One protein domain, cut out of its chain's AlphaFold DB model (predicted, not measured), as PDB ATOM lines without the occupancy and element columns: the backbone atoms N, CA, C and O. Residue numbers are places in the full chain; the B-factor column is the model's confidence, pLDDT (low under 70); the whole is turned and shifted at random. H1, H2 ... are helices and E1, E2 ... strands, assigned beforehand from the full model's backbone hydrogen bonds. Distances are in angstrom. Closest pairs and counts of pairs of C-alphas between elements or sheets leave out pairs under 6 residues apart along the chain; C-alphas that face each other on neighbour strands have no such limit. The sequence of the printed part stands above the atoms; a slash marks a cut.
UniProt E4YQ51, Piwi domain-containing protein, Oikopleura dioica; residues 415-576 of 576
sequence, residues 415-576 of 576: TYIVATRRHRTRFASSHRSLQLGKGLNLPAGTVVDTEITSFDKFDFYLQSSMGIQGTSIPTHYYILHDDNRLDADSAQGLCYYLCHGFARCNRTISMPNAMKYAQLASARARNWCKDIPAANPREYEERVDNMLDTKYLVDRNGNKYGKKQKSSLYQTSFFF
ATOM      1  N   THR A 415     -28.656 -25.874 -20.085       83.75
ATOM      2  CA  THR A 415     -28.423 -26.948 -21.059       83.75
ATOM      3  C   THR A 415     -27.007 -26.840 -21.623       83.75
ATOM      4  O   THR A 415     -26.600 -25.803 -22.148       83.75
ATOM      5  N   TYR A 416     -26.233 -27.923 -21.515       84.94
ATOM      6  CA  TYR A 416     -24.852 -27.999 -21.986       84.94
ATOM      7  C   TYR A 416     -24.742 -28.815 -23.271       84.94
ATOM      8  O   TYR A 416     -24.920 -30.037 -23.266       84.94
ATOM      9  N   ILE A 417     -24.378 -28.129 -24.357       88.75
ATOM     10  CA  ILE A 417     -24.267 -28.716 -25.690       88.75
ATOM     11  C   ILE A 417     -22.831 -28.569 -26.202       88.75
ATOM     12  O   ILE A 417     -22.229 -27.490 -26.197       88.75
ATOM     13  N   VAL A 418     -22.267 -29.677 -26.680       89.75
ATOM     14  CA  VAL A 418     -20.957 -29.715 -27.338       89.75
ATOM     15  C   VAL A 418     -21.166 -29.903 -28.827       89.75
ATOM     16  O   VAL A 418     -21.758 -30.897 -29.231       89.75
ATOM     17  N   ALA A 419     -20.636 -28.993 -29.649       90.56
ATOM     18  CA  ALA A 419     -20.655 -29.154 -31.100       90.56
ATOM     19  C   ALA A 419     -19.248 -29.426 -31.647       90.56
ATOM     20  O   ALA A 419     -18.281 -28.709 -31.366       90.56
ATOM     21  N   THR A 420     -19.141 -30.462 -32.475       87.62
ATOM     22  CA  THR A 420     -17.890 -30.941 -33.061       87.62
ATOM     23  C   THR A 420     -17.994 -30.918 -34.577       87.62
ATOM     24  O   THR A 420     -18.874 -31.539 -35.158       87.62
ATOM     25  N   ARG A 421     -17.059 -30.228 -35.238       81.88
ATOM     26  CA  ARG A 421     -17.002 -30.151 -36.712       81.88
ATOM     27  C   ARG A 421     -15.814 -30.904 -37.321       81.88
ATOM     28  O   ARG A 421     -15.696 -31.037 -38.534       81.88
ATOM     29  N   ARG A 422     -14.877 -31.371 -36.493       75.50
ATOM     30  CA  ARG A 422     -13.670 -32.085 -36.939       75.50
ATOM     31  C   ARG A 422     -13.875 -33.598 -36.946       75.50
ATOM     32  O   ARG A 422     -13.130 -34.329 -36.304       75.50
ATOM     33  N   HIS A 423     -14.869 -34.051 -37.696       86.06
ATOM     34  CA  HIS A 423     -15.070 -35.459 -38.030       86.06
ATOM     35  C   HIS A 423     -15.065 -35.642 -39.551       86.06
ATOM     36  O   HIS A 423     -15.033 -34.673 -40.312       86.06
ATOM     37  N   ARG A 424     -15.043 -36.900 -39.999       86.56
ATOM     38  CA  ARG A 424     -15.030 -37.261 -41.427       86.56
ATOM     39  C   ARG A 424     -16.392 -37.717 -41.951       86.56
ATOM     40  O   ARG A 424     -16.508 -37.960 -43.146       86.56
ATOM     41  N   THR A 425     -17.400 -37.800 -41.083       89.56
ATOM     42  CA  THR A 425     -18.772 -38.174 -41.446       89.56
ATOM     43  C   THR A 425     -19.362 -37.184 -42.447       89.56
ATOM     44  O   THR A 425     -19.286 -35.970 -42.243       89.56
ATOM     45  N   ARG A 426     -19.926 -37.711 -43.534       88.75
ATOM     46  CA  ARG A 426     -20.604 -36.967 -44.599       88.75
ATOM     47  C   ARG A 426     -21.857 -37.730 -44.986       88.75
ATOM     48  O   ARG A 426     -21.854 -38.956 -44.943       88.75
ATOM     49  N   PHE A 427     -22.874 -36.999 -45.417       88.75
ATOM     50  CA  PHE A 427     -24.132 -37.577 -45.870       88.75
ATOM     51  C   PHE A 427     -24.431 -37.124 -47.289       88.75
ATOM     52  O   PHE A 427     -24.124 -35.992 -47.670       88.75
ATOM     53  N   ALA A 428     -25.043 -38.020 -48.049       86.88
ATOM     54  CA  ALA A 428     -25.554 -37.770 -49.382       86.88
ATOM     55  C   ALA A 428     -26.945 -38.397 -49.479       86.88
ATOM     56  O   ALA A 428     -27.199 -39.439 -48.878       86.88
ATOM     57  N   SER A 429     -27.844 -37.760 -50.225       87.31
ATOM     58  CA  SER A 429     -29.163 -38.334 -50.498       87.31
ATOM     59  C   SER A 429     -29.082 -39.269 -51.698       87.31
ATOM     60  O   SER A 429     -28.404 -38.955 -52.673       87.31
ATOM     61  N   SER A 430     -29.813 -40.382 -51.673       87.00
ATOM     62  CA  SER A 430     -30.057 -41.207 -52.866       87.00
ATOM     63  C   SER A 430     -30.961 -40.500 -53.885       87.00
ATOM     64  O   SER A 430     -30.945 -40.825 -55.070       87.00
ATOM     65  N   HIS A 431     -31.726 -39.500 -53.442       88.62
ATOM     66  CA  HIS A 431     -32.666 -38.759 -54.270       88.62
ATOM     67  C   HIS A 431     -31.990 -37.521 -54.854       88.62
ATOM     68  O   HIS A 431     -31.643 -36.581 -54.135       88.62
ATOM     69  N   ARG A 432     -31.843 -37.492 -56.183       84.50
ATOM     70  CA  ARG A 432     -31.169 -36.399 -56.902       84.50
ATOM     71  C   ARG A 432     -31.832 -35.032 -56.690       84.50
ATOM     72  O   ARG A 432     -31.135 -34.025 -56.707       84.50
ATOM     73  N   SER A 433     -33.142 -34.987 -56.443       87.06
ATOM     74  CA  SER A 433     -33.886 -33.749 -56.154       87.06
ATOM     75  C   SER A 433     -33.437 -33.044 -54.867       87.06
ATOM     76  O   SER A 433     -33.580 -31.831 -54.758       87.06
ATOM     77  N   LEU A 434     -32.871 -33.787 -53.912       84.06
ATOM     78  CA  LEU A 434     -32.379 -33.264 -52.634       84.06
ATOM     79  C   LEU A 434     -30.867 -32.983 -52.649       84.06
ATOM     80  O   LEU A 434     -30.318 -32.539 -51.644       84.06
ATOM     81  N   GLN A 435     -30.179 -33.243 -53.766       85.44
ATOM     82  CA  GLN A 435     -28.751 -32.969 -53.924       85.44
ATOM     83  C   GLN A 435     -28.546 -31.554 -54.480       85.44
ATOM     84  O   GLN A 435     -28.817 -31.276 -55.646       85.44
ATOM     85  N   LEU A 436     -28.043 -30.649 -53.642       81.56
ATOM     86  CA  LEU A 436     -27.893 -29.232 -53.958       81.56
ATOM     87  C   LEU A 436     -26.455 -28.855 -54.335       81.56
ATOM     88  O   LEU A 436     -25.479 -29.217 -53.667       81.56
ATOM     89  N   GLY A 437     -26.340 -28.025 -55.374       80.31
ATOM     90  CA  GLY A 437     -25.081 -27.447 -55.843       80.31
ATOM     91  C   GLY A 437     -24.111 -28.463 -56.457       80.31
ATOM     92  O   GLY A 437     -24.371 -29.659 -56.532       80.31
ATOM     93  N   LYS A 438     -22.935 -27.979 -56.878       78.12
ATOM     94  CA  LYS A 438     -21.899 -28.815 -57.521       78.12
ATOM     95  C   LYS A 438     -21.344 -29.918 -56.609       78.12
ATOM     96  O   LYS A 438     -20.787 -30.889 -57.100       78.12
ATOM     97  N   GLY A 439     -21.465 -29.746 -55.292       76.44
ATOM     98  CA  GLY A 439     -20.997 -30.700 -54.284       76.44
ATOM     99  C   GLY A 439     -22.011 -31.780 -53.897       76.44
ATOM    100  O   GLY A 439     -21.683 -32.580 -53.024       76.44
ATOM    101  N   LEU A 440     -23.210 -31.782 -54.502       85.88
ATOM    102  CA  LEU A 440     -24.313 -32.713 -54.212       85.88
ATOM    103  C   LEU A 440     -24.674 -32.764 -52.714       85.88
ATOM    104  O   LEU A 440     -24.847 -33.829 -52.125       85.88
ATOM    105  N   ASN A 441     -24.751 -31.589 -52.085       87.50
ATOM    106  CA  ASN A 441     -24.962 -31.442 -50.645       87.50
ATOM    107  C   ASN A 441     -26.431 -31.610 -50.253       87.50
ATOM    108  O   ASN A 441     -27.322 -31.260 -51.018       87.50
ATOM    109  N   LEU A 442     -26.677 -32.053 -49.018       90.25
ATOM    110  CA  LEU A 442     -28.020 -32.035 -48.435       90.25
ATOM    111  C   LEU A 442     -28.518 -30.598 -48.182       90.25
ATOM    112  O   LEU A 442     -27.684 -29.702 -47.962       90.25
ATOM    113  N   PRO A 443     -29.850 -30.380 -48.166       89.88
ATOM    114  CA  PRO A 443     -30.456 -29.107 -47.795       89.88
ATOM    115  C   PRO A 443     -30.005 -28.610 -46.417       89.88
ATOM    116  O   PRO A 443     -29.676 -29.386 -45.519       89.88
ATOM    117  N   ALA A 444     -29.975 -27.287 -46.244       90.38
ATOM    118  CA  ALA A 444     -29.755 -26.709 -44.923       90.38
ATOM    119  C   ALA A 444     -30.962 -27.014 -44.021       90.38
ATOM    120  O   ALA A 444     -32.102 -26.915 -44.465       90.38
ATOM    121  N   GLY A 445     -30.694 -27.391 -42.773       90.81
ATOM    122  CA  GLY A 445     -31.698 -27.855 -41.817       90.81
ATOM    123  C   GLY A 445     -31.840 -29.377 -41.753       90.81
ATOM    124  O   GLY A 445     -32.590 -29.863 -40.917       90.81
ATOM    125  N   THR A 446     -31.124 -30.152 -42.580       93.25
ATOM    126  CA  THR A 446     -31.170 -31.618 -42.465       93.25
ATOM    127  C   THR A 446     -30.527 -32.090 -41.161       93.25
ATOM    128  O   THR A 446     -29.358 -31.788 -40.893       93.25
ATOM    129  N   VAL A 447     -31.289 -32.864 -40.392       95.44
ATOM    130  CA  VAL A 447     -30.863 -33.531 -39.160       95.44
ATOM    131  C   VAL A 447     -30.710 -35.028 -39.412       95.44
ATOM    132  O   VAL A 447     -31.489 -35.615 -40.159       95.44
ATOM    133  N   VAL A 448     -29.693 -35.634 -38.801       94.25
ATOM    134  CA  VAL A 448     -29.530 -37.087 -38.716       94.25
ATOM    135  C   VAL A 448     -29.305 -37.458 -37.255       94.25
ATOM    136  O   VAL A 448     -28.243 -37.175 -36.698       94.25
ATOM    137  N   ASP A 449     -30.315 -38.058 -36.639       93.31
ATOM    138  CA  ASP A 449     -30.366 -38.414 -35.216       93.31
ATOM    139  C   ASP A 449     -30.607 -39.915 -34.964       93.31
ATOM    140  O   ASP A 449     -30.639 -40.355 -33.817       93.31
ATOM    141  N   THR A 450     -30.714 -40.714 -36.028       90.12
ATOM    142  CA  THR A 450     -31.023 -42.150 -35.996       90.12
ATOM    143  C   THR A 450     -29.912 -43.000 -36.623       90.12
ATOM    144  O   THR A 450     -29.163 -42.530 -37.479       90.12
ATOM    145  N   GLU A 451     -29.824 -44.265 -36.191       89.19
ATOM    146  CA  GLU A 451     -28.910 -45.344 -36.637       89.19
ATOM    147  C   GLU A 451     -27.405 -45.105 -36.440       89.19
ATOM    148  O   GLU A 451     -26.716 -45.925 -35.838       89.19
ATOM    149  N   ILE A 452     -26.878 -44.002 -36.963       90.12
ATOM    150  CA  ILE A 452     -25.446 -43.667 -36.961       90.12
ATOM    151  C   ILE A 452     -25.001 -42.893 -35.714       90.12
ATOM    152  O   ILE A 452     -23.807 -42.643 -35.528       90.12
ATOM    153  N   THR A 453     -25.965 -42.428 -34.926       92.50
ATOM    154  CA  THR A 453     -25.778 -41.723 -33.659       92.50
ATOM    155  C   THR A 453     -25.492 -42.707 -32.530       92.50
ATOM    156  O   THR A 453     -25.475 -43.927 -32.709       92.50
ATOM    157  N   SER A 454     -25.162 -42.183 -31.354       88.62
ATOM    158  CA  SER A 454     -24.844 -43.009 -30.196       88.62
ATOM    159  C   SER A 454     -26.093 -43.757 -29.720       88.62
ATOM    160  O   SER A 454     -27.158 -43.171 -29.582       88.62
ATOM    161  N   PHE A 455     -25.952 -45.043 -29.392       88.12
ATOM    162  CA  PHE A 455     -27.074 -45.851 -28.895       88.12
ATOM    163  C   PHE A 455     -27.626 -45.359 -27.541       88.12
ATOM    164  O   PHE A 455     -28.812 -45.500 -27.264       88.12
ATOM    165  N   ASP A 456     -26.762 -44.814 -26.680       88.94
ATOM    166  CA  ASP A 456     -27.065 -44.480 -25.282       88.94
ATOM    167  C   ASP A 456     -27.040 -42.977 -24.970       88.94
ATOM    168  O   ASP A 456     -27.334 -42.574 -23.842       88.94
ATOM    169  N   LYS A 457     -26.653 -42.133 -25.932       89.00
ATOM    170  CA  LYS A 457     -26.461 -40.694 -25.713       89.00
ATOM    171  C   LYS A 457     -27.377 -39.895 -26.610       89.00
ATOM    172  O   LYS A 457     -27.729 -40.314 -27.701       89.00
ATOM    173  N   PHE A 458     -27.703 -38.700 -26.141       92.12
ATOM    174  CA  PHE A 458     -28.451 -37.741 -26.927       92.12
ATOM    175  C   PHE A 458     -27.487 -36.948 -27.820       92.12
ATOM    176  O   PHE A 458     -26.886 -35.951 -27.398       92.12
ATOM    177  N   ASP A 459     -27.309 -37.422 -29.051       94.94
ATOM    178  CA  ASP A 459     -26.490 -36.783 -30.075       94.94
ATOM    179  C   ASP A 459     -27.155 -36.780 -31.454       94.94
ATOM    180  O   ASP A 459     -28.016 -37.597 -31.758       94.94
ATOM    181  N   PHE A 460     -26.772 -35.816 -32.291       95.81
ATOM    182  CA  PHE A 460     -27.298 -35.682 -33.650       95.81
ATOM    183  C   PHE A 460     -26.330 -34.925 -34.559       95.81
ATOM    184  O   PHE A 460     -25.556 -34.068 -34.121       95.81
ATOM    185  N   TYR A 461     -26.389 -35.207 -35.855       95.31
ATOM    186  CA  TYR A 461     -25.726 -34.413 -36.880       95.31
ATOM    187  C   TYR A 461     -26.695 -33.394 -37.465       95.31
ATOM    188  O   TYR A 461     -27.806 -33.739 -37.848       95.31
ATOM    189  N   LEU A 462     -26.251 -32.147 -37.607       95.25
ATOM    190  CA  LEU A 462     -27.031 -31.086 -38.236       95.25
ATOM    191  C   LEU A 462     -26.235 -30.430 -39.366       95.25
ATOM    192  O   LEU A 462     -25.148 -29.873 -39.175       95.25
ATOM    193  N   GLN A 463     -26.817 -30.466 -40.560       92.94
ATOM    194  CA  GLN A 463     -26.364 -29.731 -41.731       92.94
ATOM    195  C   GLN A 463     -27.002 -28.337 -41.719       92.94
ATOM    196  O   GLN A 463     -28.027 -28.091 -42.343       92.94
ATOM    197  N   SER A 464     -26.395 -27.387 -41.014       91.88
ATOM    198  CA  SER A 464     -26.971 -26.044 -40.842       91.88
ATOM    199  C   SER A 464     -26.741 -25.093 -42.023       91.88
ATOM    200  O   SER A 464     -27.421 -24.077 -42.139       91.88
ATOM    201  N   SER A 465     -25.812 -25.399 -42.934       88.19
ATOM    202  CA  SER A 465     -25.471 -24.509 -44.052       88.19
ATOM    203  C   SER A 465     -25.145 -25.249 -45.342       88.19
ATOM    204  O   SER A 465     -24.498 -26.298 -45.320       88.19
ATOM    205  N   MET A 466     -25.479 -24.633 -46.476       83.06
ATOM    206  CA  MET A 466     -25.067 -25.113 -47.795       83.06
ATOM    207  C   MET A 466     -23.586 -24.794 -48.056       83.06
ATOM    208  O   MET A 466     -23.179 -23.629 -48.042       83.06
ATOM    209  N   GLY A 467     -22.783 -25.828 -48.323       75.56
ATOM    210  CA  GLY A 467     -21.363 -25.694 -48.647       75.56
ATOM    211  C   GLY A 467     -21.136 -24.969 -49.975       75.56
ATOM    212  O   GLY A 467     -21.835 -25.223 -50.953       75.56
ATOM    213  N   ILE A 468     -20.157 -24.059 -50.008       76.62
ATOM    214  CA  ILE A 468     -19.790 -23.297 -51.219       76.62
ATOM    215  C   ILE A 468     -18.960 -24.164 -52.176       76.62
ATOM    216  O   ILE A 468     -19.174 -24.132 -53.384       76.62
ATOM    217  N   GLN A 469     -18.030 -24.955 -51.635       79.12
ATOM    218  CA  GLN A 469     -17.152 -25.834 -52.401       79.12
ATOM    219  C   GLN A 469     -17.040 -27.198 -51.721       79.12
ATOM    220  O   GLN A 469     -16.852 -27.283 -50.506       79.12
ATOM    221  N   GLY A 470     -17.128 -28.254 -52.534       82.00
ATOM    222  CA  GLY A 470     -17.064 -29.641 -52.085       82.00
ATOM    223  C   GLY A 470     -18.283 -30.086 -51.275       82.00
ATOM    224  O   GLY A 470     -19.290 -29.379 -51.160       82.00
ATOM    225  N   THR A 471     -18.179 -31.290 -50.718       84.00
ATOM    226  CA  THR A 471     -19.200 -31.844 -49.830       84.00
ATOM    227  C   THR A 471     -19.090 -31.195 -48.449       84.00
ATOM    228  O   THR A 471     -17.997 -31.077 -47.882       84.00
ATOM    229  N   SER A 472     -20.214 -30.782 -47.879       84.88
ATOM    230  CA  SER A 472     -20.294 -30.246 -46.527       84.88
ATOM    231  C   SER A 472     -19.967 -31.315 -45.485       84.88
ATOM    232  O   SER A 472     -20.156 -32.513 -45.700       84.88
ATOM    233  N   ILE A 473     -19.461 -30.860 -44.341       88.62
ATOM    234  CA  ILE A 473     -19.351 -31.661 -43.120       88.62
ATOM    235  C   ILE A 473     -20.422 -31.103 -42.177       88.62
ATOM    236  O   ILE A 473     -20.289 -29.925 -41.808       88.62
ATOM    237  N   PRO A 474     -21.471 -31.879 -41.842       92.31
ATOM    238  CA  PRO A 474     -22.462 -31.462 -40.852       92.31
ATOM    239  C   PRO A 474     -21.782 -31.306 -39.491       92.31
ATOM    240  O   PRO A 474     -20.708 -31.856 -39.281       92.31
ATOM    241  N   THR A 475     -22.365 -30.549 -38.570       93.56
ATOM    242  CA  THR A 475     -21.825 -30.451 -37.207       93.56
ATOM    243  C   THR A 475     -22.481 -31.513 -36.332       93.56
ATOM    244  O   THR A 475     -23.697 -31.676 -36.377       93.56
ATOM    245  N   HIS A 476     -21.682 -32.232 -35.545       94.44
ATOM    246  CA  HIS A 476     -22.150 -33.233 -34.585       94.44
ATOM    247  C   HIS A 476     -22.363 -32.592 -33.219       94.44
ATOM    248  O   HIS A 476     -21.417 -32.041 -32.652       94.44
ATOM    249  N   TYR A 477     -23.580 -32.653 -32.699       94.56
ATOM    250  CA  TYR A 477     -23.963 -32.102 -31.406       94.56
ATOM    251  C   TYR A 477     -24.154 -33.220 -30.391       94.56
ATOM    252  O   TYR A 477     -24.777 -34.228 -30.702       94.56
ATOM    253  N   TYR A 478     -23.644 -33.010 -29.181       93.06
ATOM    254  CA  TYR A 478     -23.866 -33.858 -28.016       93.06
ATOM    255  C   TYR A 478     -24.513 -33.027 -26.917       93.06
ATOM    256  O   TYR A 478     -23.939 -32.014 -26.501       93.06
ATOM    257  N   ILE A 479     -25.663 -33.468 -26.415       91.06
ATOM    258  CA  ILE A 479     -26.296 -32.876 -25.237       91.06
ATOM    259  C   ILE A 479     -25.782 -33.630 -24.019       91.06
ATOM    260  O   ILE A 479     -26.072 -34.806 -23.815       91.06
ATOM    261  N   LEU A 480     -24.938 -32.963 -23.236       87.56
ATOM    262  CA  LEU A 480     -24.239 -33.584 -22.111       87.56
ATOM    263  C   LEU A 480     -24.943 -33.357 -20.771       87.56
ATOM    264  O   LEU A 480     -24.703 -34.105 -19.827       87.56
ATOM    265  N   HIS A 481     -25.749 -32.301 -20.669       84.38
ATOM    266  CA  HIS A 481     -26.555 -31.970 -19.494       84.38
ATOM    267  C   HIS A 481     -27.738 -31.115 -19.930       84.38
ATOM    268  O   HIS A 481     -27.559 -30.243 -20.778       84.38
ATOM    269  N   ASP A 482     -28.918 -31.340 -19.362       85.81
ATOM    270  CA  ASP A 482     -30.113 -30.587 -19.729       85.81
ATOM    271  C   ASP A 482     -31.103 -30.454 -18.565       85.81
ATOM    272  O   ASP A 482     -31.909 -31.347 -18.296       85.81
ATOM    273  N   ASP A 483     -31.056 -29.313 -17.874       82.06
ATOM    274  CA  ASP A 483     -32.049 -28.971 -16.849       82.06
ATOM    275  C   ASP A 483     -33.353 -28.430 -17.455       82.06
ATOM    276  O   ASP A 483     -34.398 -28.469 -16.797       82.06
ATOM    277  N   ASN A 484     -33.307 -27.922 -18.692       83.00
ATOM    278  CA  ASN A 484     -34.473 -27.371 -19.382       83.00
ATOM    279  C   ASN A 484     -35.403 -28.460 -19.929       83.00
ATOM    280  O   ASN A 484     -36.573 -28.168 -20.171       83.00
ATOM    281  N   ARG A 485     -34.920 -29.707 -20.025       86.25
ATOM    282  CA  ARG A 485     -35.659 -30.873 -20.539       86.25
ATOM    283  C   ARG A 485     -36.174 -30.635 -21.960       86.25
ATOM    284  O   ARG A 485     -37.354 -30.837 -22.237       86.25
ATOM    285  N   LEU A 486     -35.284 -30.168 -22.827       87.56
ATOM    286  CA  LEU A 486     -35.534 -30.014 -24.248       87.56
ATOM    287  C   LEU A 486     -35.799 -31.387 -24.869       87.56
ATOM    288  O   LEU A 486     -35.048 -32.345 -24.678       87.56
ATOM    289  N   ASP A 487     -36.866 -31.468 -25.648       92.62
ATOM    290  CA  ASP A 487     -37.098 -32.560 -26.577       92.62
ATOM    291  C   ASP A 487     -36.152 -32.467 -27.791       92.62
ATOM    292  O   ASP A 487     -35.472 -31.455 -28.007       92.62
ATOM    293  N   ALA A 488     -36.098 -33.547 -28.579       91.44
ATOM    294  CA  ALA A 488     -35.255 -33.662 -29.771       91.44
ATOM    295  C   ALA A 488     -35.429 -32.476 -30.722       91.44
ATOM    296  O   ALA A 488     -34.449 -31.788 -31.024       91.44
ATOM    297  N   ASP A 489     -36.670 -32.177 -31.095       93.56
ATOM    298  CA  ASP A 489     -36.982 -31.129 -32.062       93.56
ATOM    299  C   ASP A 489     -36.589 -29.742 -31.538       93.56
ATOM    300  O   ASP A 489     -35.961 -28.959 -32.259       93.56
ATOM    301  N   SER A 490     -36.871 -29.443 -30.265       93.69
ATOM    302  CA  SER A 490     -36.469 -28.167 -29.657       93.69
ATOM    303  C   SER A 490     -34.954 -27.999 -29.609       93.69
ATOM    304  O   SER A 490     -34.449 -26.923 -29.936       93.69
ATOM    305  N   ALA A 491     -34.203 -29.037 -29.231       92.44
ATOM    306  CA  ALA A 491     -32.747 -28.950 -29.148       92.44
ATOM    307  C   ALA A 491     -32.092 -28.808 -30.533       92.44
ATOM    308  O   ALA A 491     -31.188 -27.983 -30.723       92.44
ATOM    309  N   GLN A 492     -32.571 -29.579 -31.511       95.00
ATOM    310  CA  GLN A 492     -32.114 -29.532 -32.899       95.00
ATOM    311  C   GLN A 492     -32.450 -28.180 -33.543       95.00
ATOM    312  O   GLN A 492     -31.570 -27.527 -34.118       95.00
ATOM    313  N   GLY A 493     -33.692 -27.719 -33.374       94.31
ATOM    314  CA  GLY A 493     -34.173 -26.424 -33.844       94.31
ATOM    315  C   GLY A 493     -33.398 -25.265 -33.227       94.31
ATOM    316  O   GLY A 493     -32.912 -24.401 -33.954       94.31
ATOM    317  N   LEU A 494     -33.183 -25.274 -31.905       93.62
ATOM    318  CA  LEU A 494     -32.363 -24.279 -31.210       93.62
ATOM    319  C   LEU A 494     -30.958 -24.197 -31.822       93.62
ATOM    320  O   LEU A 494     -30.513 -23.117 -32.219       93.62
ATOM    321  N   CYS A 495     -30.275 -25.340 -31.964       93.19
ATOM    322  CA  CYS A 495     -28.945 -25.412 -32.573       93.19
ATOM    323  C   CYS A 495     -28.926 -24.862 -34.005       93.19
ATOM    324  O   CYS A 495     -27.959 -24.198 -34.394       93.19
ATOM    325  N   TYR A 496     -29.990 -25.106 -34.772       94.75
ATOM    326  CA  TYR A 496     -30.149 -24.578 -36.120       94.75
ATOM    327  C   TYR A 496     -30.367 -23.062 -36.122       94.75
ATOM    328  O   TYR A 496     -29.592 -22.356 -36.764       94.75
ATOM    329  N   TYR A 497     -31.313 -22.528 -35.346       94.06
ATOM    330  CA  TYR A 497     -31.611 -21.089 -35.297       94.06
ATOM    331  C   TYR A 497     -30.402 -20.239 -34.901       94.06
ATOM    332  O   TYR A 497     -30.148 -19.186 -35.491       94.06
ATOM    333  N   LEU A 498     -29.574 -20.723 -33.979       92.25
ATOM    334  CA  LEU A 498     -28.345 -20.029 -33.577       92.25
ATOM    335  C   LEU A 498     -27.320 -19.902 -34.711       92.25
ATOM    336  O   LEU A 498     -26.456 -19.024 -34.680       92.25
ATOM    337  N   CYS A 499     -27.403 -20.761 -35.728       92.06
ATOM    338  CA  CYS A 499     -26.578 -20.672 -36.926       92.06
ATOM    339  C   CYS A 499     -27.017 -19.543 -37.878       92.06
ATOM    340  O   CYS A 499     -26.252 -19.180 -38.772       92.06
ATOM    341  N   HIS A 500     -28.215 -18.973 -37.707       90.81
ATOM    342  CA  HIS A 500     -28.691 -17.828 -38.495       90.81
ATOM    343  C   HIS A 500     -28.224 -16.482 -37.922       90.81
ATOM    344  O   HIS A 500     -28.119 -15.502 -38.652       90.81
ATOM    345  N   GLY A 501     -27.889 -16.421 -36.629       89.38
ATOM    346  CA  GLY A 501     -27.551 -15.177 -35.925       89.38
ATOM    347  C   GLY A 501     -26.143 -14.623 -36.186       89.38
ATOM    348  O   GLY A 501     -25.604 -13.899 -35.345       89.38
ATOM    349  N   PHE A 502     -25.476 -15.006 -37.278       89.50
ATOM    350  CA  PHE A 502     -24.100 -14.589 -37.548       89.50
ATOM    351  C   PHE A 502     -24.042 -13.315 -38.396       89.50
ATOM    352  O   PHE A 502     -24.099 -13.361 -39.617       89.50
ATOM    353  N   ALA A 503     -23.833 -12.170 -37.745       89.25
ATOM    354  CA  ALA A 503     -23.910 -10.846 -38.372       89.25
ATOM    355  C   ALA A 503     -22.929 -10.583 -39.540       89.25
ATOM    356  O   ALA A 503     -23.116  -9.625 -40.281       89.25
ATOM    357  N   ARG A 504     -21.878 -11.399 -39.732       88.00
ATOM    358  CA  ARG A 504     -20.914 -11.204 -40.838       88.00
ATOM    359  C   ARG A 504     -21.381 -11.773 -42.181       88.00
ATOM    360  O   ARG A 504     -20.715 -11.524 -43.182       88.00
ATOM    361  N   CYS A 505     -22.455 -12.561 -42.223       83.75
ATOM    362  CA  CYS A 505     -23.048 -12.994 -43.485       83.75
ATOM    363  C   CYS A 505     -24.565 -13.136 -43.390       83.75
ATOM    364  O   CYS A 505     -25.104 -13.521 -42.364       83.75
ATOM    365  N   ASN A 506     -25.248 -12.910 -44.510       82.88
ATOM    366  CA  ASN A 506     -26.692 -13.115 -44.652       82.88
ATOM    367  C   ASN A 506     -27.087 -14.589 -44.886       82.88
ATOM    368  O   ASN A 506     -28.241 -14.881 -45.181       82.88
ATOM    369  N   ARG A 507     -26.129 -15.519 -44.803       85.06
ATOM    370  CA  ARG A 507     -26.335 -16.963 -44.979       85.06
ATOM    371  C   ARG A 507     -26.190 -17.672 -43.641       85.06
ATOM    372  O   ARG A 507     -25.458 -17.207 -42.769       85.06
ATOM    373  N   THR A 508     -26.818 -18.836 -43.516       89.00
ATOM    374  CA  THR A 508     -26.583 -19.716 -42.371       89.00
ATOM    375  C   THR A 508     -25.137 -20.180 -42.330       89.00
ATOM    376  O   THR A 508     -24.512 -20.454 -43.361       89.00
ATOM    377  N   ILE A 509     -24.597 -20.281 -41.121       90.62
ATOM    378  CA  ILE A 509     -23.273 -20.853 -40.882       90.62
ATOM    379  C   ILE A 509     -23.379 -22.285 -40.361       90.62
ATOM    380  O   ILE A 509     -24.433 -22.750 -39.963       90.62
ATOM    381  N   SER A 510     -22.267 -23.009 -40.370       89.19
ATOM    382  CA  SER A 510     -22.252 -24.439 -40.049       89.19
ATOM    383  C   SER A 510     -22.360 -24.771 -38.552       89.19
ATOM    384  O   SER A 510     -22.345 -25.939 -38.195       89.19
ATOM    385  N   MET A 511     -22.307 -23.786 -37.654       90.44
ATOM    386  CA  MET A 511     -22.342 -23.966 -36.194       90.44
ATOM    387  C   MET A 511     -22.906 -22.696 -35.540       90.44
ATOM    388  O   MET A 511     -22.851 -21.651 -36.187       90.44
ATOM    389  N   PRO A 512     -23.371 -22.736 -34.280       92.25
ATOM    390  CA  PRO A 512     -23.908 -21.576 -33.580       92.25
ATOM    391  C   PRO A 512     -23.000 -20.348 -33.667       92.25
ATOM    392  O   PRO A 512     -21.773 -20.438 -33.541       92.25
ATOM    393  N   ASN A 513     -23.609 -19.179 -33.861       88.94
ATOM    394  CA  ASN A 513     -22.922 -17.895 -33.993       88.94
ATOM    395  C   ASN A 513     -21.944 -17.607 -32.841       88.94
ATOM    396  O   ASN A 513     -20.805 -17.224 -33.108       88.94
ATOM    397  N   ALA A 514     -22.333 -17.861 -31.589       86.44
ATOM    398  CA  ALA A 514     -21.478 -17.678 -30.417       86.44
ATOM    399  C   ALA A 514     -20.185 -18.508 -30.516       86.44
ATOM    400  O   ALA A 514     -19.084 -17.987 -30.326       86.44
ATOM    401  N   MET A 515     -20.298 -19.777 -30.924       86.56
ATOM    402  CA  MET A 515     -19.145 -20.660 -31.134       86.56
ATOM    403  C   MET A 515     -18.258 -20.165 -32.277       86.56
ATOM    404  O   MET A 515     -17.030 -20.195 -32.183       86.56
ATOM    405  N   LYS A 516     -18.869 -19.674 -33.361       86.56
ATOM    406  CA  LYS A 516     -18.129 -19.135 -34.504       86.56
ATOM    407  C   LYS A 516     -17.363 -17.864 -34.140       86.56
ATOM    408  O   LYS A 516     -16.216 -17.713 -34.567       86.56
ATOM    409  N   TYR A 517     -17.957 -16.976 -33.345       87.06
ATOM    410  CA  TYR A 517     -17.282 -15.790 -32.822       87.06
ATOM    411  C   TYR A 517     -16.140 -16.153 -31.883       87.06
ATOM    412  O   TYR A 517     -15.050 -15.612 -32.053       87.06
ATOM    413  N   ALA A 518     -16.341 -17.112 -30.976       84.12
ATOM    414  CA  ALA A 518     -15.275 -17.614 -30.115       84.12
ATOM    415  C   ALA A 518     -14.089 -18.133 -30.945       84.12
ATOM    416  O   ALA A 518     -12.957 -17.721 -30.721       84.12
ATOM    417  N   GLN A 519     -14.342 -18.933 -31.989       79.88
ATOM    418  CA  GLN A 519     -13.286 -19.404 -32.894       79.88
ATOM    419  C   GLN A 519     -12.549 -18.264 -33.611       79.88
ATOM    420  O   GLN A 519     -11.327 -18.318 -33.751       79.88
ATOM    421  N   LEU A 520     -13.267 -17.237 -34.075       82.69
ATOM    422  CA  LEU A 520     -12.661 -16.065 -34.715       82.69
ATOM    423  C   LEU A 520     -11.817 -15.250 -33.728       82.69
ATOM    424  O   LEU A 520     -10.713 -14.837 -34.078       82.69
ATOM    425  N   ALA A 521     -12.310 -15.051 -32.504       79.31
ATOM    426  CA  ALA A 521     -11.594 -14.360 -31.438       79.31
ATOM    427  C   ALA A 521     -10.324 -15.123 -31.042       79.31
ATOM    428  O   ALA A 521      -9.248 -14.536 -31.027       79.31
ATOM    429  N   SER A 522     -10.409 -16.443 -30.834       77.88
ATOM    430  CA  SER A 522      -9.244 -17.291 -30.548       77.88
ATOM    431  C   SER A 522      -8.231 -17.295 -31.695       77.88
ATOM    432  O   SER A 522      -7.026 -17.274 -31.452       77.88
ATOM    433  N   ALA A 523      -8.687 -17.297 -32.953       74.56
ATOM    434  CA  ALA A 523      -7.800 -17.190 -34.111       74.56
ATOM    435  C   ALA A 523      -7.099 -15.822 -34.170       74.56
ATOM    436  O   ALA A 523      -5.901 -15.762 -34.439       74.56
ATOM    437  N   ARG A 524      -7.818 -14.731 -33.875       75.62
ATOM    438  CA  ARG A 524      -7.246 -13.380 -33.816       75.62
ATOM    439  C   ARG A 524      -6.251 -13.233 -32.666       75.62
ATOM    440  O   ARG A 524      -5.159 -12.731 -32.897       75.62
ATOM    441  N   ALA A 525      -6.593 -13.721 -31.475       72.50
ATOM    442  CA  ALA A 525      -5.703 -13.737 -30.317       72.50
ATOM    443  C   ALA A 525      -4.412 -14.510 -30.620       72.50
ATOM    444  O   ALA A 525      -3.321 -14.019 -30.345       72.50
ATOM    445  N   ARG A 526      -4.527 -15.675 -31.278       68.12
ATOM    446  CA  ARG A 526      -3.368 -16.436 -31.755       68.12
ATOM    447  C   ARG A 526      -2.487 -15.606 -32.683       68.12
ATOM    448  O   ARG A 526      -1.278 -15.665 -32.533       68.12
ATOM    449  N   ASN A 527      -3.069 -14.864 -33.626       69.56
ATOM    450  CA  ASN A 527      -2.301 -14.026 -34.549       69.56
ATOM    451  C   ASN A 527      -1.615 -12.857 -33.831       69.56
ATOM    452  O   ASN A 527      -0.427 -12.672 -34.033       69.56
ATOM    453  N   TRP A 528      -2.303 -12.153 -32.927       68.56
ATOM    454  CA  TRP A 528      -1.673 -11.105 -32.114       68.56
ATOM    455  C   TRP A 528      -0.486 -11.614 -31.306       68.56
ATOM    456  O   TRP A 528       0.526 -10.934 -31.220       68.56
ATOM    457  N   CYS A 529      -0.568 -12.831 -30.770       60.38
ATOM    458  CA  CYS A 529       0.564 -13.430 -30.070       60.38
ATOM    459  C   CYS A 529       1.756 -13.717 -30.996       60.38
ATOM    460  O   CYS A 529       2.883 -13.752 -30.517       60.38
ATOM    461  N   LYS A 530       1.530 -13.911 -32.306       60.41
ATOM    462  CA  LYS A 530       2.619 -14.069 -33.282       60.41
ATOM    463  C   LYS A 530       3.352 -12.761 -33.567       60.41
ATOM    464  O   LYS A 530       4.531 -12.817 -33.889       60.41
ATOM    465  N   ASP A 531       2.656 -11.633 -33.445       60.25
ATOM    466  CA  ASP A 531       3.181 -10.302 -33.761       60.25
ATOM    467  C   ASP A 531       3.922  -9.658 -32.570       60.25
ATOM    468  O   ASP A 531       4.527  -8.597 -32.717       60.25
ATOM    469  N   ILE A 532       3.907 -10.287 -31.387       58.44
ATOM    470  CA  ILE A 532       4.718  -9.864 -30.237       58.44
ATOM    471  C   ILE A 532       6.167 -10.323 -30.482       58.44
ATOM    472  O   ILE A 532       6.399 -11.532 -30.559       58.44
ATOM    473  N   PRO A 533       7.155  -9.412 -30.573       55.22
ATOM    474  CA  PRO A 533       8.545  -9.795 -30.798       55.22
ATOM    475  C   PRO A 533       9.057 -10.656 -29.634       55.22
ATOM    476  O   PRO A 533       9.066 -10.229 -28.479       55.22
ATOM    477  N   ALA A 534       9.466 -11.889 -29.934       56.66
ATOM    478  CA  ALA A 534      10.186 -12.751 -29.002       56.66
ATOM    479  C   ALA A 534      11.693 -12.507 -29.154       56.66
ATOM    480  O   ALA A 534      12.193 -12.429 -30.275       56.66
ATOM    481  N   ALA A 535      12.426 -12.412 -28.041       56.66
ATOM    482  CA  ALA A 535      13.875 -12.210 -28.066       56.66
ATOM    483  C   ALA A 535      14.637 -13.451 -28.585       56.66
ATOM    484  O   ALA A 535      15.784 -13.338 -29.011       56.66
ATOM    485  N   ASN A 536      14.007 -14.635 -28.565       55.19
ATOM    486  CA  ASN A 536      14.574 -15.896 -29.049       55.19
ATOM    487  C   ASN A 536      13.469 -16.839 -29.599       55.19
ATOM    488  O   ASN A 536      12.427 -16.982 -28.952       55.19
ATOM    489  N   PRO A 537      13.682 -17.534 -30.739       58.06
ATOM    490  CA  PRO A 537      12.749 -18.519 -31.307       58.06
ATOM    491  C   PRO A 537      12.245 -19.619 -30.353       58.06
ATOM    492  O   PRO A 537      11.108 -20.061 -30.488       58.06
ATOM    493  N   ARG A 538      13.040 -20.050 -29.361       56.53
ATOM    494  CA  ARG A 538      12.592 -21.054 -28.367       56.53
ATOM    495  C   ARG A 538      11.531 -20.517 -27.407       56.53
ATOM    496  O   ARG A 538      10.599 -21.229 -27.052       56.53
ATOM    497  N   GLU A 539      11.643 -19.247 -27.030       57.34
ATOM    498  CA  GLU A 539      10.679 -18.580 -26.152       57.34
ATOM    499  C   GLU A 539       9.324 -18.395 -26.859       57.34
ATOM    500  O   GLU A 539       8.263 -18.442 -26.237       57.34
ATOM    501  N   TYR A 540       9.351 -18.241 -28.186       56.28
ATOM    502  CA  TYR A 540       8.162 -18.215 -29.034       56.28
ATOM    503  C   TYR A 540       7.431 -19.563 -29.048       56.28
ATOM    504  O   TYR A 540       6.219 -19.601 -28.824       56.28
ATOM    505  N   GLU A 541       8.156 -20.666 -29.270       55.41
ATOM    506  CA  GLU A 541       7.572 -22.013 -29.255       55.41
ATOM    507  C   GLU A 541       6.981 -22.343 -27.880       55.41
ATOM    508  O   GLU A 541       5.838 -22.789 -27.810       55.41
ATOM    509  N   GLU A 542       7.676 -22.009 -26.786       57.50
ATOM    510  CA  GLU A 542       7.174 -22.204 -25.422       57.50
ATOM    511  C   GLU A 542       5.949 -21.337 -25.089       57.50
ATOM    512  O   GLU A 542       5.028 -21.813 -24.425       57.50
ATOM    513  N   ARG A 543       5.885 -20.076 -25.539       54.56
ATOM    514  CA  ARG A 543       4.720 -19.197 -25.301       54.56
ATOM    515  C   ARG A 543       3.484 -19.662 -26.068       54.56
ATOM    516  O   ARG A 543       2.387 -19.675 -25.508       54.56
ATOM    517  N   VAL A 544       3.655 -20.068 -27.327       51.03
ATOM    518  CA  VAL A 544       2.564 -20.595 -28.160       51.03
ATOM    519  C   VAL A 544       2.094 -21.959 -27.645       51.03
ATOM    520  O   VAL A 544       0.882 -22.188 -27.588       51.03
ATOM    521  N   ASP A 545       3.010 -22.831 -27.209       48.59
ATOM    522  CA  ASP A 545       2.649 -24.114 -26.599       48.59
ATOM    523  C   ASP A 545       1.972 -23.936 -25.231       48.59
ATOM    524  O   ASP A 545       0.961 -24.584 -24.982       48.59
ATOM    525  N   ASN A 546       2.424 -23.018 -24.369       50.12
ATOM    526  CA  ASN A 546       1.806 -22.800 -23.053       50.12
ATOM    527  C   ASN A 546       0.413 -22.138 -23.123       50.12
ATOM    528  O   ASN A 546      -0.410 -22.380 -22.243       50.12
ATOM    529  N   MET A 547       0.109 -21.335 -24.151       49.09
ATOM    530  CA  MET A 547      -1.214 -20.698 -24.304       49.09
ATOM    531  C   MET A 547      -2.277 -21.605 -24.939       49.09
ATOM    532  O   MET A 547      -3.473 -21.380 -24.748       49.09
ATOM    533  N   LEU A 548      -1.868 -22.609 -25.720       43.81
ATOM    534  CA  LEU A 548      -2.774 -23.569 -26.365       43.81
ATOM    535  C   LEU A 548      -2.897 -24.883 -25.565       43.81
ATOM    536  O   LEU A 548      -3.691 -25.759 -25.922       43.81
ATOM    537  N   ASP A 549      -2.162 -25.011 -24.458       41.97
ATOM    538  CA  ASP A 549      -2.132 -26.206 -23.627       41.97
ATOM    539  C   ASP A 549      -3.311 -26.303 -22.664       41.97
ATOM    540  O   ASP A 549      -3.247 -26.005 -21.479       41.97
ATOM    541  N   THR A 550      -4.346 -26.954 -23.176       43.69
ATOM    542  CA  THR A 550      -5.111 -27.954 -22.415       43.69
ATOM    543  C   THR A 550      -4.358 -29.304 -22.348       43.69
ATOM    544  O   THR A 550      -4.982 -30.353 -22.216       43.69
ATOM    545  N   LYS A 551      -3.015 -29.320 -22.477       44.50
ATOM    546  CA  LYS A 551      -2.205 -30.560 -22.531       44.50
ATOM    547  C   LYS A 551      -2.003 -31.226 -21.160       44.50
ATOM    548  O   LYS A 551      -1.620 -32.394 -21.130       44.50
ATOM    549  N   TYR A 552      -2.285 -30.536 -20.050       41.12
ATOM    550  CA  TYR A 552      -2.168 -31.072 -18.688       41.12
ATOM    551  C   TYR A 552      -3.245 -30.488 -17.767       41.12
ATOM    552  O   TYR A 552      -3.606 -29.320 -17.903       41.12
ATOM    553  N   LEU A 553      -3.723 -31.272 -16.795       41.31
ATOM    554  CA  LEU A 553      -4.382 -30.700 -15.621       41.31
ATOM    555  C   LEU A 553      -3.282 -30.055 -14.777       41.31
ATOM    556  O   LEU A 553      -2.381 -30.752 -14.310       41.31
ATOM    557  N   VAL A 554      -3.317 -28.731 -14.644       42.88
ATOM    558  CA  VAL A 554      -2.338 -27.975 -13.854       42.88
ATOM    559  C   VAL A 554      -2.936 -27.731 -12.474       42.88
ATOM    560  O   VAL A 554      -4.037 -27.188 -12.363       42.88
ATOM    561  N   ASP A 555      -2.252 -28.179 -11.420       43.19
ATOM    562  CA  ASP A 555      -2.666 -27.859 -10.053       43.19
ATOM    563  C   ASP A 555      -2.358 -26.390  -9.696       43.19
ATOM    564  O   ASP A 555      -1.696 -25.661 -10.436       43.19
ATOM    565  N   ARG A 556      -2.830 -25.938  -8.528       37.06
ATOM    566  CA  ARG A 556      -2.611 -24.562  -8.036       37.06
ATOM    567  C   ARG A 556      -1.134 -24.194  -7.828       37.06
ATOM    568  O   ARG A 556      -0.845 -23.015  -7.667       37.06
ATOM    569  N   ASN A 557      -0.227 -25.170  -7.839       41.16
ATOM    570  CA  ASN A 557       1.210 -24.983  -7.657       41.16
ATOM    571  C   ASN A 557       1.977 -25.054  -8.991       41.16
ATOM    572  O   ASN A 557       3.205 -25.010  -8.988       41.16
ATOM    573  N   GLY A 558       1.275 -25.163 -10.125       40.72
ATOM    574  CA  GLY A 558       1.886 -25.248 -11.451       40.72
ATOM    575  C   GLY A 558       2.322 -26.659 -11.858       40.72
ATOM    576  O   GLY A 558       2.919 -26.824 -12.923       40.72
ATOM    577  N   ASN A 559       2.019 -27.691 -11.063       46.34
ATOM    578  CA  ASN A 559       2.412 -29.057 -11.398       46.34
ATOM    579  C   ASN A 559       1.460 -29.652 -12.439       46.34
ATOM    580  O   ASN A 559       0.236 -29.612 -12.294       46.34
ATOM    581  N   LYS A 560       2.041 -30.222 -13.496       52.19
ATOM    582  CA  LYS A 560       1.341 -30.777 -14.660       52.19
ATOM    583  C   LYS A 560       1.050 -32.273 -14.447       52.19
ATOM    584  O   LYS A 560       1.984 -33.062 -14.337       52.19
ATOM    585  N   TYR A 561      -0.224 -32.683 -14.453       43.72
ATOM    586  CA  TYR A 561      -0.645 -34.092 -14.341       43.72
ATOM    587  C   TYR A 561      -1.401 -34.576 -15.594       43.72
ATOM    588  O   TYR A 561      -2.239 -33.859 -16.144       43.72
ATOM    589  N   GLY A 562      -1.137 -35.822 -16.022       46.84
ATOM    590  CA  GLY A 562      -1.861 -36.519 -17.101       46.84
ATOM    591  C   GLY A 562      -0.978 -37.027 -18.255       46.84
ATOM    592  O   GLY A 562       0.094 -36.490 -18.524       46.84
ATOM    593  N   LYS A 563      -1.424 -38.086 -18.953       38.03
ATOM    594  CA  LYS A 563      -0.826 -38.515 -20.234       38.03
ATOM    595  C   LYS A 563      -1.316 -37.599 -21.354       38.03
ATOM    596  O   LYS A 563      -2.496 -37.268 -21.395       38.03
ATOM    597  N   LYS A 564      -0.401 -37.280 -22.275       39.03
ATOM    598  CA  LYS A 564      -0.552 -36.469 -23.495       39.03
ATOM    599  C   LYS A 564      -1.866 -36.774 -24.235       39.03
ATOM    600  O   LYS A 564      -1.891 -37.599 -25.145       39.03
ATOM    601  N   GLN A 565      -2.958 -36.107 -23.877       38.16
ATOM    602  CA  GLN A 565      -4.103 -36.006 -24.768       38.16
ATOM    603  C   GLN A 565      -3.816 -34.830 -25.688       38.16
ATOM    604  O   GLN A 565      -3.566 -33.717 -25.232       38.16
ATOM    605  N   LYS A 566      -3.827 -35.070 -27.002       34.09
ATOM    606  CA  LYS A 566      -4.042 -33.990 -27.964       34.09
ATOM    607  C   LYS A 566      -5.451 -33.469 -27.689       34.09
ATOM    608  O   LYS A 566      -6.398 -33.920 -28.328       34.09
ATOM    609  N   SER A 567      -5.607 -32.582 -26.714       36.59
ATOM    610  CA  SER A 567      -6.823 -31.809 -26.559       36.59
ATOM    611  C   SER A 567      -6.933 -30.974 -27.825       36.59
ATOM    612  O   SER A 567      -6.233 -29.992 -28.077       36.59
ATOM    613  N   SER A 568      -7.754 -31.466 -28.739       34.22
ATOM    614  CA  SER A 568      -8.133 -30.686 -29.889       34.22
ATOM    615  C   SER A 568      -8.892 -29.491 -29.304       34.22
ATOM    616  O   SER A 568     -10.003 -29.647 -28.805       34.22
ATOM    617  N   LEU A 569      -8.282 -28.308 -29.348       37.09
ATOM    618  CA  LEU A 569      -8.856 -26.983 -29.061       37.09
ATOM    619  C   LEU A 569     -10.061 -26.630 -29.974       37.09
ATOM    620  O   LEU A 569     -10.295 -25.478 -30.322       37.09
ATOM    621  N   TYR A 570     -10.789 -27.639 -30.451       43.75
ATOM    622  CA  TYR A 570     -11.727 -27.581 -31.565       43.75
ATOM    623  C   TYR A 570     -13.063 -28.262 -31.267       43.75
ATOM    624  O   TYR A 570     -13.948 -28.226 -32.120       43.75
ATOM    625  N   GLN A 571     -13.216 -28.859 -30.083       43.41
ATOM    626  CA  GLN A 571     -14.534 -28.999 -29.478       43.41
ATOM    627  C   GLN A 571     -14.870 -27.643 -28.881       43.41
ATOM    628  O   GLN A 571     -14.173 -27.145 -27.999       43.41
ATOM    629  N   THR A 572     -15.878 -26.994 -29.444       52.12
ATOM    630  CA  THR A 572     -16.373 -25.733 -28.916       52.12
ATOM    631  C   THR A 572     -17.689 -26.072 -28.219       52.12
ATOM    632  O   THR A 572     -18.505 -26.828 -28.747       52.12
ATOM    633  N   SER A 573     -17.865 -25.593 -26.997       46.91
ATOM    634  CA  SER A 573     -19.075 -25.828 -26.215       46.91
ATOM    635  C   SER A 573     -19.780 -24.514 -25.949       46.91
ATOM    636  O   SER A 573     -19.142 -23.461 -25.907       46.91
ATOM    637  N   PHE A 574     -21.089 -24.578 -25.782       50.09
ATOM    638  CA  PHE A 574     -21.928 -23.422 -25.527       50.09
ATOM    639  C   PHE A 574     -23.035 -23.816 -24.545       50.09
ATOM    640  O   PHE A 574     -23.365 -24.995 -24.410       50.09
ATOM    641  N   PHE A 575     -23.518 -22.825 -23.804       42.69
ATOM    642  CA  PHE A 575     -24.466 -22.987 -22.706       42.69
ATOM    643  C   PHE A 575     -25.685 -22.108 -22.986       42.69
ATOM    644  O   PHE A 575     -25.510 -21.003 -23.511       42.69
ATOM    645  N   PHE A 576     -26.868 -22.595 -22.616       46.78
ATOM    646  CA  PHE A 576     -28.102 -21.809 -22.533       46.78
ATOM    647  C   PHE A 576     -28.710 -21.916 -21.158       46.78
ATOM    648  O   PHE A 576     -28.630 -23.033 -20.589       46.78
TER     649      PHE A 576
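Overview. This is residues 415 to 576 of the 576 residues of the protein "Piwi domain-containing protein" of Oikopleura dioica (UniProt E4YQ51). A strongly twisted sheet of five strands curls round the short helix H1 to make a body at one end, and the long helix H2 runs from the E5 edge of this sheet away from the body. H3 turns back beyond it, and the long stretch of residues 549 to 570 leads from H3 back to E5 in the sheet. The printed part has 162 residues with three named helices and five named strands, in the order E1 E2 E3 E4 H1 H2 H3 E5; the sheet's order is E2 E3 E4 E1 E5, all antiparallel. The class is mixed, helices and strands, with under half of the residues, 68, in named elements. The whole is loose, with a radius of gyration of the C-alphas of 19.0 A, and elongated, spanning 59 by 36 by 28 A.

Along the chain. E1, residues 415 to 420, begins at C-alpha 415 at (-28.423, -26.948, -21.059) and is 16.5 A long. E2 is residues 446 to 448, E3 residues 459 to 463, and E4 residues 475 to 482, 19.3 A long. H1 is residues 488 to 497, 14.2 A. H2, residues 513 to 531, is 27.2 A long and ends at C-alpha 531 at (3.181, -10.302, -33.761). H3 is residues 537 to 548, 17.1 A. E5, residues 571 to 575, is 13.4 A long and ends at C-alpha 575 at (-24.466, -22.987, -22.706).

Arrangement. E1 to E4 form a Greek key, in which E2, E3 and E4 are a meander, each strand the antiparallel neighbour of the one before, and E1 is the antiparallel neighbour of E4. Within hydrogen-bond range are N 418 and O 478 of E1 and E4, 2.9 A, N 477 and O 460 of E4 and E3, 2.8 A, N 448 and O 461 of E2 and E3, 2.8 A, and N 419 and O 572 of E1 and E5, 3.2 A. H1 and H2 are on the same face of the sheet, two layers. The closest C-alphas of H1 and E3 are those of Tyr 496 and Leu 462, 7.5 A apart. H2 lies over E5 at a height over the sheet of 7.9 A; the closest C-alphas are those of Met 515 and Thr 572, 6.2 A. H3 is not on the sheet. H2 and H3 are close but not clearly touching, with C-alphas 529 and 544 at 7.7 A, a shallow tilt of 17 degrees, opposite ways. In H1, H2 and H3 every O i to N i+4 pair is within hydrogen-bond range.

Size, cuts and confidence. The C-alphas farthest apart, those of Ser 433 and Asn 557, are 60.5 A apart. The printed part has no cut. The links E1 to E2, E3 to E4, H1 to H2 and H3 to E5 are long. In the last of these, residues 553 to 554 pair antiparallel with residues 560 to 561. The mean pLDDT of the printed part is 75.5; residues 526 to 576 are under 70.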